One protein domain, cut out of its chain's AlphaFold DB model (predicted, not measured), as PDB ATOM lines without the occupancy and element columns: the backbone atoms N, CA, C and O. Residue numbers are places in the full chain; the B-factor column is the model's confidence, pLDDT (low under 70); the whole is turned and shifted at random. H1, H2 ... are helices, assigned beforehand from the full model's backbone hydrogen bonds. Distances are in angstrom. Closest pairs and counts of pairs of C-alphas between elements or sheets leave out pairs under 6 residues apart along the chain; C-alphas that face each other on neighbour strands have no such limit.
ATOM      1  N   ARG A  52     -32.687  41.399 -40.152       83.31
ATOM      2  CA  ARG A  52     -32.462  42.505 -39.214       83.31
ATOM      3  C   ARG A  52     -31.061  42.441 -38.611       83.31
ATOM      4  O   ARG A  52     -30.432  43.476 -38.383       83.31
ATOM      5  N   GLU A  53     -30.547  41.235 -38.396       84.25
ATOM      6  CA  GLU A  53     -29.177  41.013 -37.943       84.25
ATOM      7  C   GLU A  53     -28.161  41.392 -39.025       84.25
ATOM      8  O   GLU A  53     -27.178  42.076 -38.734       84.25
ATOM      9  N   VAL A  54     -28.439  41.053 -40.285       87.81
ATOM     10  CA  VAL A  54     -27.596  41.450 -41.423       87.81
ATOM     11  C   VAL A  54     -27.502  42.976 -41.526       87.81
ATOM     12  O   VAL A  54     -26.398  43.517 -41.617       87.81
ATOM     13  N   TYR A  55     -28.628  43.689 -41.433       89.00
ATOM     14  CA  TYR A  55     -28.637  45.155 -41.446       89.00
ATOM     15  C   TYR A  55     -27.828  45.763 -40.298       89.00
ATOM     16  O   TYR A  55     -27.055  46.700 -40.510       89.00
ATOM     17  N   PHE A  56     -27.961  45.209 -39.092       85.75
ATOM     18  CA  PHE A  56     -27.183  45.646 -37.936       85.75
ATOM     19  C   PHE A  56     -25.672  45.472 -38.157       85.75
ATOM     20  O   PHE A  56     -24.891  46.386 -37.884       85.75
ATOM     21  N   LEU A  57     -25.250  44.326 -38.690       86.75
ATOM     22  CA  LEU A  57     -23.840  44.044 -38.948       86.75
ATOM     23  C   LEU A  57     -23.262  44.921 -40.065       86.75
ATOM     24  O   LEU A  57     -22.129  45.387 -39.942       86.75
ATOM     25  N   ILE A  58     -24.037  45.211 -41.115       90.25
ATOM     26  CA  ILE A  58     -23.647  46.170 -42.163       90.25
ATOM     27  C   ILE A  58     -23.482  47.569 -41.561       90.25
ATOM     28  O   ILE A  58     -22.475  48.234 -41.807       90.25
ATOM     29  N   MET A  59     -24.427  48.005 -40.726       87.69
ATOM     30  CA  MET A  59     -24.353  49.294 -40.035       87.69
ATOM     31  C   MET A  59     -23.086  49.389 -39.172       87.69
ATOM     32  O   MET A  59     -22.385  50.401 -39.219       87.69
ATOM     33  N   HIS A  60     -22.762  48.333 -38.419       85.25
ATOM     34  CA  HIS A  60     -21.546  48.274 -37.606       85.25
ATOM     35  C   HIS A  60     -20.262  48.294 -38.453       85.25
ATOM     36  O   HIS A  60     -19.313  49.015 -38.134       85.25
ATOM     37  N   PHE A  61     -20.236  47.542 -39.552       87.94
ATOM     38  CA  PHE A  61     -19.104  47.535 -40.476       87.94
ATOM     39  C   PHE A  61     -18.848  48.932 -41.062       87.94
ATOM     40  O   PHE A  61     -17.711  49.406 -41.083       87.94
ATOM     41  N   LEU A  62     -19.911  49.624 -41.481       89.50
ATOM     42  CA  LEU A  62     -19.823  50.970 -42.047       89.50
ATOM     43  C   LEU A  62     -19.384  52.021 -41.021       89.50
ATOM     44  O   LEU A  62     -18.632  52.927 -41.383       89.50
ATOM     45  N   SER A  63     -19.800  51.901 -39.755       84.56
ATOM     46  CA  SER A  63     -19.441  52.873 -38.709       84.56
ATOM     47  C   SER A  63     -17.945  52.882 -38.389       84.56
ATOM     48  O   SER A  63     -17.389  53.934 -38.077       84.56
ATOM     49  N   SER A  64     -17.287  51.728 -38.530       82.56
ATOM     50  CA  SER A  64     -15.839  51.568 -38.332       82.56
ATOM     51  C   SER A  64     -15.018  51.880 -39.592       82.56
ATOM     52  O   SER A  64     -13.788  51.853 -39.551       82.56
ATOM     53  N   GLY A  65     -15.679  52.149 -40.724       83.38
ATOM     54  CA  GLY A  65     -15.055  52.325 -42.033       83.38
ATOM     55  C   GLY A  65     -14.949  53.784 -42.505       83.38
ATOM     56  O   GLY A  65     -15.456  54.712 -41.870       83.38
ATOM     57  N   PRO A  66     -14.324  54.018 -43.673       90.12
ATOM     58  CA  PRO A  66     -14.221  55.351 -44.278       90.12
ATOM     59  C   PRO A  66     -15.550  55.848 -44.882       90.12
ATOM     60  O   PRO A  66     -15.682  57.024 -45.224       90.12
ATOM     61  N   CYS A  67     -16.554  54.976 -45.011       88.56
ATOM     62  CA  CYS A  67     -17.822  55.225 -45.702       88.56
ATOM     63  C   CYS A  67     -18.848  55.998 -44.850       88.56
ATOM     64  O   CYS A  67     -20.016  55.625 -44.781       88.56
ATOM     65  N   GLN A  68     -18.434  57.100 -44.218       88.31
ATOM     66  CA  GLN A  68     -19.250  57.835 -43.239       88.31
ATOM     67  C   GLN A  68     -20.530  58.452 -43.835       88.31
ATOM     68  O   GLN A  68     -21.566  58.502 -43.177       88.31
ATOM     69  N   ARG A  69     -20.498  58.880 -45.107       90.88
ATOM     70  CA  ARG A  69     -21.701  59.385 -45.800       90.88
ATOM     71  C   ARG A  69     -22.737  58.281 -46.007       90.88
ATOM     72  O   ARG A  69     -23.909  58.476 -45.704       90.88
ATOM     73  N   THR A  70     -22.289  57.122 -46.489       92.56
ATOM     74  CA  THR A  70     -23.136  55.939 -46.681       92.56
ATOM     75  C   THR A  70     -23.669  55.438 -45.350       92.56
ATOM     76  O   THR A  70     -24.847  55.122 -45.261       92.56
ATOM     77  N   PHE A  71     -22.839  55.431 -44.305       90.75
ATOM     78  CA  PHE A  71     -23.263  55.098 -42.950       90.75
ATOM     79  C   PHE A  71     -24.432  55.977 -42.490       90.75
ATOM     80  O   PHE A  71     -25.443  55.446 -42.042       90.75
ATOM     81  N   GLY A  72     -24.328  57.302 -42.653       87.56
ATOM     82  CA  GLY A  72     -25.399  58.228 -42.279       87.56
ATOM     83  C   GLY A  72     -26.705  57.966 -43.034       87.56
ATOM     84  O   GLY A  72     -27.755  57.845 -42.410       87.56
ATOM     85  N   GLN A  73     -26.635  57.819 -44.361       92.69
ATOM     86  CA  GLN A  73     -27.815  57.532 -45.184       92.69
ATOM     87  C   GLN A  73     -28.452  56.184 -44.825       92.69
ATOM     88  O   GLN A  73     -29.660  56.099 -44.629       92.69
ATOM     89  N   PHE A  74     -27.627  55.153 -44.663       90.56
ATOM     90  CA  PHE A  74     -28.081  53.823 -44.282       90.56
ATOM     91  C   PHE A  74     -28.755  53.829 -42.905       90.56
ATOM     92  O   PHE A  74     -29.818  53.245 -42.739       90.56
ATOM     93  N   CYS A  75     -28.198  54.549 -41.926       86.44
ATOM     94  CA  CYS A  75     -28.833  54.703 -40.616       86.44
ATOM     95  C   CYS A  75     -30.213  55.365 -40.712       86.44
ATOM     96  O   CYS A  75     -31.130  54.932 -40.015       86.44
ATOM     97  N   ASN A  76     -30.372  56.381 -41.568       87.56
ATOM     98  CA  ASN A  76     -31.666  57.036 -41.768       87.56
ATOM     99  C   ASN A  76     -32.709  56.043 -42.290       87.56
ATOM    100  O   ASN A  76     -33.786  55.945 -41.711       87.56
ATOM    101  N   GLU A  77     -32.366  55.257 -43.313       91.94
ATOM    102  CA  GLU A  77     -33.263  54.243 -43.885       91.94
ATOM    103  C   GLU A  77     -33.607  53.142 -42.871       91.94
ATOM    104  O   GLU A  77     -34.768  52.758 -42.722       91.94
ATOM    105  N   LEU A  78     -32.623  52.663 -42.103       86.88
ATOM    106  CA  LEU A  78     -32.861  51.652 -41.069       86.88
ATOM    107  C   LEU A  78     -33.820  52.132 -39.975       86.88
ATOM    108  O   LEU A  78     -34.607  51.330 -39.459       86.88
ATOM    109  N   LEU A  79     -33.740  53.411 -39.604       81.44
ATOM    110  CA  LEU A  79     -34.641  54.027 -38.633       81.44
ATOM    111  C   LEU A  79     -36.026  54.268 -39.232       81.44
ATOM    112  O   LEU A  79     -37.018  53.931 -38.586       81.44
ATOM    113  N   GLU A  80     -36.092  54.793 -40.457       86.12
ATOM    114  CA  GLU A  80     -37.339  55.058 -41.182       86.12
ATOM    115  C   GLU A  80     -38.187  53.788 -41.317       86.12
ATOM    116  O   GLU A  80     -39.381  53.791 -41.012       86.12
ATOM    117  N   TYR A  81     -37.553  52.674 -41.681       85.75
ATOM    118  CA  TYR A  81     -38.226  51.392 -41.891       85.75
ATOM    119  C   TYR A  81     -38.201  50.462 -40.671       85.75
ATOM    120  O   TYR A  81     -38.670  49.327 -40.760       85.75
ATOM    121  N   GLN A  82     -37.662  50.912 -39.531       80.06
ATOM    122  CA  GLN A  82     -37.528  50.115 -38.303       80.06
ATOM    123  C   GLN A  82     -36.913  48.727 -38.568       80.06
ATOM    124  O   GLN A  82     -37.405  47.706 -38.084       80.06
ATOM    125  N   LEU A  83     -35.847  48.678 -39.372       83.25
ATOM    126  CA  LEU A  83     -35.239  47.432 -39.864       83.25
ATOM    127  C   LEU A  83     -34.250  46.805 -38.883       83.25
ATOM    128  O   LEU A  83     -33.833  45.663 -39.064       83.25
ATOM    129  N   LEU A  84     -33.890  47.522 -37.824       79.56
ATOM    130  CA  LEU A  84     -33.067  46.970 -36.758       79.56
ATOM    131  C   LEU A  84     -33.888  46.010 -35.880       79.56
ATOM    132  O   LEU A  84     -35.104  46.176 -35.742       79.56
ATOM    133  N   PRO A  85     -33.269  44.982 -35.273       69.50
ATOM    134  CA  PRO A  85     -33.965  44.160 -34.291       69.50
ATOM    135  C   PRO A  85     -34.351  45.027 -33.085       69.50
ATOM    136  O   PRO A  85     -33.585  45.915 -32.706       69.50
ATOM    137  N   ARG A  86     -35.512  44.771 -32.455       64.31
ATOM    138  CA  ARG A  86     -36.073  45.677 -31.429       64.31
ATOM    139  C   ARG A  86     -35.088  46.015 -30.303       64.31
ATOM    140  O   ARG A  86     -34.959  47.175 -29.918       64.31
ATOM    141  N   ARG A  87     -34.312  45.016 -29.873       60.75
ATOM    142  CA  ARG A  87     -33.224  45.125 -28.882       60.75
ATOM    143  C   ARG A  87     -32.126  46.146 -29.232       60.75
ATOM    144  O   ARG A  87     -31.384  46.562 -28.350       60.75
ATOM    145  N   TYR A  88     -32.026  46.571 -30.491       60.84
ATOM    146  CA  TYR A  88     -31.026  47.525 -30.976       60.84
ATOM    147  C   TYR A  88     -31.568  48.937 -31.228       60.84
ATOM    148  O   TYR A  88     -30.761  49.847 -31.415       60.84
ATOM    149  N   HIS A  89     -32.886  49.179 -31.159       59.50
ATOM    150  CA  HIS A  89     -33.424  50.554 -31.191       59.50
ATOM    151  C   HIS A  89     -32.869  51.415 -30.043       59.50
ATOM    152  O   HIS A  89     -32.704  52.624 -30.189       59.50
ATOM    153  N   ALA A  90     -32.460  50.761 -28.953       52.75
ATOM    154  CA  ALA A  90     -31.669  51.297 -27.849       52.75
ATOM    155  C   ALA A  90     -30.470  52.161 -28.272       52.75
ATOM    156  O   ALA A  90     -30.165  53.156 -27.622       52.75
ATOM    157  N   TRP A  91     -29.786  51.783 -29.360       50.12
ATOM    158  CA  TRP A  91     -28.589  52.479 -29.835       50.12
ATOM    159  C   TRP A  91     -28.893  53.923 -30.255       50.12
ATOM    160  O   TRP A  91     -28.053  54.810 -30.105       50.12
ATOM    161  N   PHE A  92     -30.106  54.163 -30.759       48.03
ATOM    162  CA  PHE A  92     -30.556  55.468 -31.247       48.03
ATOM    163  C   PHE A  92     -31.599  56.138 -30.350       48.03
ATOM    164  O   PHE A  92     -31.823  57.341 -30.501       48.03
ATOM    165  N   SER A  93     -32.187  55.421 -29.385       45.31
ATOM    166  CA  SER A  93     -32.998  56.017 -28.319       45.31
ATOM    167  C   SER A  93     -32.127  56.879 -27.409       45.31
ATOM    168  O   SER A  93     -31.668  56.485 -26.342       45.31
ATOM    169  N   ARG A  94     -31.903  58.113 -27.857       45.22
ATOM    170  CA  ARG A  94     -31.159  59.156 -27.146       45.22
ATOM    171  C   ARG A  94     -31.961  59.805 -26.012       45.22
ATOM    172  O   ARG A  94     -31.450  60.680 -25.321       45.22
ATOM    173  N   SER A  95     -33.204  59.385 -25.811       43.81
ATOM    174  CA  SER A  95     -34.020  59.722 -24.651       43.81
ATOM    175  C   SER A  95     -34.237  58.443 -23.861       43.81
ATOM    176  O   SER A  95     -34.852  57.523 -24.392       43.81
ATOM    177  N   PRO A 110     -26.583  50.507 -24.605       48.59
ATOM    178  CA  PRO A 110     -25.963  50.638 -25.913       48.59
ATOM    179  C   PRO A 110     -25.009  49.459 -26.087       48.59
ATOM    180  O   PRO A 110     -23.943  49.378 -25.470       48.59
ATOM    181  N   LEU A 111     -25.458  48.477 -26.864       54.50
ATOM    182  CA  LEU A 111     -24.786  47.206 -27.038       54.50
ATOM    183  C   LEU A 111     -23.632  47.427 -28.011       54.50
ATOM    184  O   LEU A 111     -23.712  47.005 -29.158       54.50
ATOM    185  N   SER A 112     -22.593  48.160 -27.582       59.91
ATOM    186  CA  SER A 112     -21.373  48.336 -28.377       59.91
ATOM    187  C   SER A 112     -20.953  46.964 -28.901       59.91
ATOM    188  O   SER A 112     -21.028  45.986 -28.158       59.91
ATOM    189  N   TYR A 113     -20.584  46.859 -30.179       65.75
ATOM    190  CA  TYR A 113     -20.306  45.555 -30.794       65.75
ATOM    191  C   TYR A 113     -19.255  44.750 -30.010       65.75
ATOM    192  O   TYR A 113     -19.343  43.532 -29.912       65.75
ATOM    193  N   ASN A 114     -18.326  45.439 -29.340       64.88
ATOM    194  CA  ASN A 114     -17.371  44.833 -28.411       64.88
ATOM    195  C   ASN A 114     -18.077  44.059 -27.277       64.88
ATOM    196  O   ASN A 114     -17.771  42.896 -27.038       64.88
ATOM    197  N   ASN A 115     -19.108  44.649 -26.666       64.50
ATOM    198  CA  ASN A 115     -19.926  44.011 -25.625       64.50
ATOM    199  C   ASN A 115     -20.883  42.935 -26.179       64.50
ATOM    200  O   ASN A 115     -21.497  42.199 -25.401       64.50
ATOM    201  N   LEU A 116     -21.099  42.899 -27.499       68.75
ATOM    202  CA  LEU A 116     -21.878  41.863 -28.180       68.75
ATOM    203  C   LEU A 116     -21.015  40.613 -28.383       68.75
ATOM    204  O   LEU A 116     -21.445  39.529 -27.999       68.75
ATOM    205  N   GLY A 117     -19.790  40.773 -28.894       66.44
ATOM    206  CA  GLY A 117     -18.843  39.667 -29.070       66.44
ATOM    207  C   GLY A 117     -18.471  38.974 -27.755       66.44
ATOM    208  O   GLY A 117     -18.311  37.760 -27.723       66.44
ATOM    209  N   GLU A 118     -18.407  39.719 -26.646       68.81
ATOM    210  CA  GLU A 118     -18.176  39.141 -25.313       68.81
ATOM    211  C   GLU A 118     -19.373  38.340 -24.781       68.81
ATOM    212  O   GLU A 118     -19.194  37.321 -24.115       68.81
ATOM    213  N   ARG A 119     -20.606  38.781 -25.066       67.31
ATOM    214  CA  ARG A 119     -21.830  38.117 -24.583       67.31
ATOM    215  C   ARG A 119     -22.276  36.951 -25.446       67.31
ATOM    216  O   ARG A 119     -22.932  36.041 -24.943       67.31
ATOM    217  N   TYR A 120     -21.946  36.986 -26.728       69.88
ATOM    218  CA  TYR A 120     -22.397  36.011 -27.703       69.88
ATOM    219  C   TYR A 120     -21.188  35.416 -28.423       69.88
ATOM    220  O   TYR A 120     -20.786  35.919 -29.470       69.88
ATOM    221  N   PRO A 121     -20.634  34.303 -27.902       67.31
ATOM    222  CA  PRO A 121     -19.455  33.653 -28.477       67.31
ATOM    223  C   PRO A 121     -19.647  33.174 -29.922       67.31
ATOM    224  O   PRO A 121     -18.672  32.912 -30.616       67.31
ATOM    225  N   HIS A 122     -20.899  33.042 -30.370       70.06
ATOM    226  CA  HIS A 122     -21.250  32.654 -31.735       70.06
ATOM    227  C   HIS A 122     -21.102  33.799 -32.750       70.06
ATOM    228  O   HIS A 122     -21.095  33.544 -33.952       70.06
ATOM    229  N   ILE A 123     -20.975  35.050 -32.292       73.69
ATOM    230  CA  ILE A 123     -20.766  36.214 -33.156       73.69
ATOM    231  C   ILE A 123     -19.261  36.389 -33.353       73.69
ATOM    232  O   ILE A 123     -18.574  37.112 -32.631       73.69
ATOM    233  N   GLU A 124     -18.735  35.673 -34.341       75.12
ATOM    234  CA  GLU A 124     -17.335  35.780 -34.743       75.12
ATOM    235  C   GLU A 124     -17.060  37.069 -35.544       75.12
ATOM    236  O   GLU A 124     -17.960  37.751 -36.039       75.12
ATOM    237  N   LYS A 125     -15.781  37.430 -35.714       79.06
ATOM    238  CA  LYS A 125     -15.385  38.639 -36.470       79.06
ATOM    239  C   LYS A 125     -15.810  38.598 -37.942       79.06
ATOM    240  O   LYS A 125     -15.949  39.644 -38.568       79.06
ATOM    241  N   ASP A 126     -15.999  37.405 -38.491       85.00
ATOM    242  CA  ASP A 126     -16.425  37.146 -39.863       85.00
ATOM    243  C   ASP A 126     -17.929  36.834 -39.976       85.00
ATOM    244  O   ASP A 126     -18.390  36.407 -41.036       85.00
ATOM    245  N   HIS A 127     -18.711  37.064 -38.913       86.56
ATOM    246  CA  HIS A 127     -20.129  36.697 -38.847       86.56
ATOM    247  C   HIS A 127     -20.963  37.295 -39.986       86.56
ATOM    248  O   HIS A 127     -21.729  36.586 -40.634       86.56
ATOM    249  N   LEU A 128     -20.727  38.565 -40.339       88.31
ATOM    250  CA  LEU A 128     -21.374  39.191 -41.498       88.31
ATOM    251  C   LEU A 128     -21.106  38.411 -42.798       88.31
ATOM    252  O   LEU A 128     -22.014  38.191 -43.594       88.31
ATOM    253  N   VAL A 129     -19.871  37.951 -43.004       88.38
ATOM    254  CA  VAL A 129     -19.492  37.177 -44.196       88.38
ATOM    255  C   VAL A 129     -20.176  35.811 -44.192       88.38
ATOM    256  O   VAL A 129     -20.617  35.350 -45.246       88.38
ATOM    257  N   LYS A 130     -20.288  35.166 -43.026       88.56
ATOM    258  CA  LYS A 130     -20.993  33.886 -42.873       88.56
ATOM    259  C   LYS A 130     -22.473  34.021 -43.233       88.56
ATOM    260  O   LYS A 130     -22.943  33.250 -44.070       88.56
ATOM    261  N   LEU A 131     -23.158  35.040 -42.708       87.44
ATOM    262  CA  LEU A 131     -24.568  35.290 -43.022       87.44
ATOM    263  C   LEU A 131     -24.783  35.605 -44.506       87.44
ATOM    264  O   LEU A 131     -25.687  35.051 -45.123       87.44
ATOM    265  N   LEU A 132     -23.928  36.433 -45.116       87.94
ATOM    266  CA  LEU A 132     -24.035  36.744 -46.548       87.94
ATOM    267  C   LEU A 132     -23.824  35.504 -47.426       87.94
ATOM    268  O   LEU A 132     -24.559  35.302 -48.391       87.94
ATOM    269  N   LYS A 133     -22.860  34.640 -47.082       87.00
ATOM    270  CA  LYS A 133     -22.661  33.360 -47.779       87.00
ATOM    271  C   LYS A 133     -23.884  32.458 -47.651       87.00
ATOM    272  O   LYS A 133     -24.309  31.880 -48.647       87.00
ATOM    273  N   GLN A 134     -24.453  32.353 -46.452       84.56
ATOM    274  CA  GLN A 134     -25.667  31.571 -46.230       84.56
ATOM    275  C   GLN A 134     -26.848  32.136 -47.026       84.56
ATOM    276  O   GLN A 134     -27.577  31.353 -47.623       84.56
ATOM    277  N   LEU A 135     -26.983  33.464 -47.117       83.44
ATOM    278  CA  LEU A 135     -28.047  34.123 -47.876       83.44
ATOM    279  C   LEU A 135     -27.946  33.839 -49.381       83.44
ATOM    280  O   LEU A 135     -28.951  33.580 -50.034       83.44
ATOM    281  N   ILE A 136     -26.729  33.840 -49.932       82.38
ATOM    282  CA  ILE A 136     -26.487  33.491 -51.342       82.38
ATOM    283  C   ILE A 136     -26.854  32.027 -51.612       82.38
ATOM    284  O   ILE A 136     -27.457  31.718 -52.638       82.38
ATOM    285  N   VAL A 137     -26.503  31.121 -50.697       79.06
ATOM    286  CA  VAL A 137     -26.799  29.688 -50.839       79.06
ATOM    287  C   VAL A 137     -28.294  29.405 -50.673       79.06
ATOM    288  O   VAL A 137     -28.824  28.564 -51.393       79.06
ATOM    289  N   SER A 138     -28.986  30.106 -49.769       70.88
ATOM    290  CA  SER A 138     -30.418  29.904 -49.514       70.88
ATOM    291  C   SER A 138     -31.324  30.552 -50.563       70.88
ATOM    292  O   SER A 138     -32.412  30.044 -50.816       70.88
ATOM    293  N   THR A 139     -30.886  31.642 -51.205       63.50
ATOM    294  CA  THR A 139     -31.656  32.309 -52.269       63.50
ATOM    295  C   THR A 139     -31.438  31.710 -53.660       63.50
ATOM    296  O   THR A 139     -32.148  32.090 -54.595       63.50
ATOM    297  N   ALA A 140     -30.451  30.826 -53.830       57.94
ATOM    298  CA  ALA A 140     -30.205  30.173 -55.107       57.94
ATOM    299  C   ALA A 140     -31.413  29.282 -55.454       57.94
ATOM    300  O   ALA A 140     -31.746  28.384 -54.675       57.94
TER     301      ALA A 140
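This is residues 52 to 95 and 110 to 140 of the 172 residues of an uncharacterized protein of Fagus sylvatica (UniProt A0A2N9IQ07). H2, one of the two longest helices, folds back beside H1 as a helical hairpin; H1 runs through the middle, and H5 slants across its other side, meeting it with its first part. The short helices H3 and H4 lie more loosely over a third side of H1, with a cut in the chain between them. The printed part has 75 residues with five named helices, H1 to H5 in chain order, and no named strand: all helix. It is compact, with a radius of gyration of the C-alphas of 13.0 A and spans of 39 by 28 by 26 A.

H2, residues 68 to 80, touches H1, residues 52 to 63, at a shallow tilt of 28 degrees, opposite ways; their closest C-alphas, of Leu 62 and Phe 71, are 5.4 A apart. H5, residues 127 to 139, touches H1 at a steep tilt of 45 degrees, opposite ways, through residues 128 to 132 and 54 to 58 alone; the closest C-alphas, of Leu 57 and Leu 128, are 6.0 A apart. H4, residues 113 to 119, is close to H1 but not clearly touching, with the C-alphas of His 60 and Tyr 113 closest at 7.4 A. H3, residues 86 to 91, is only just apart from H1, at 8.2 A between closest C-alphas. H1, H2 and H5 have every O i to N i+4 pair within hydrogen-bond range; H4 has 2 of 3, and H3 has 0 of 2 but 2 of 3 O i to N i+3 pairs.

H1 begins at C-alpha 52 (-32.462, 42.505, -39.214) and is 16.7 A long. H2 measures 18.4 A, H3 10.2 A and H4 9.8 A. H5, 18.2 A, ends at C-alpha 139 (-31.656, 32.309, -52.269).

The farthest C-alphas, of Ser 95 and Ala 140, are 42.6 A apart. Residues 96 to 109 are not printed, and C-alphas 95 and 110 are 12.2 A apart across this cut. No link printed whole is long. Mean pLDDT of the printed part is 76.7; residues 85 to 95, 110 to 121 and 139 to 140 are under 70.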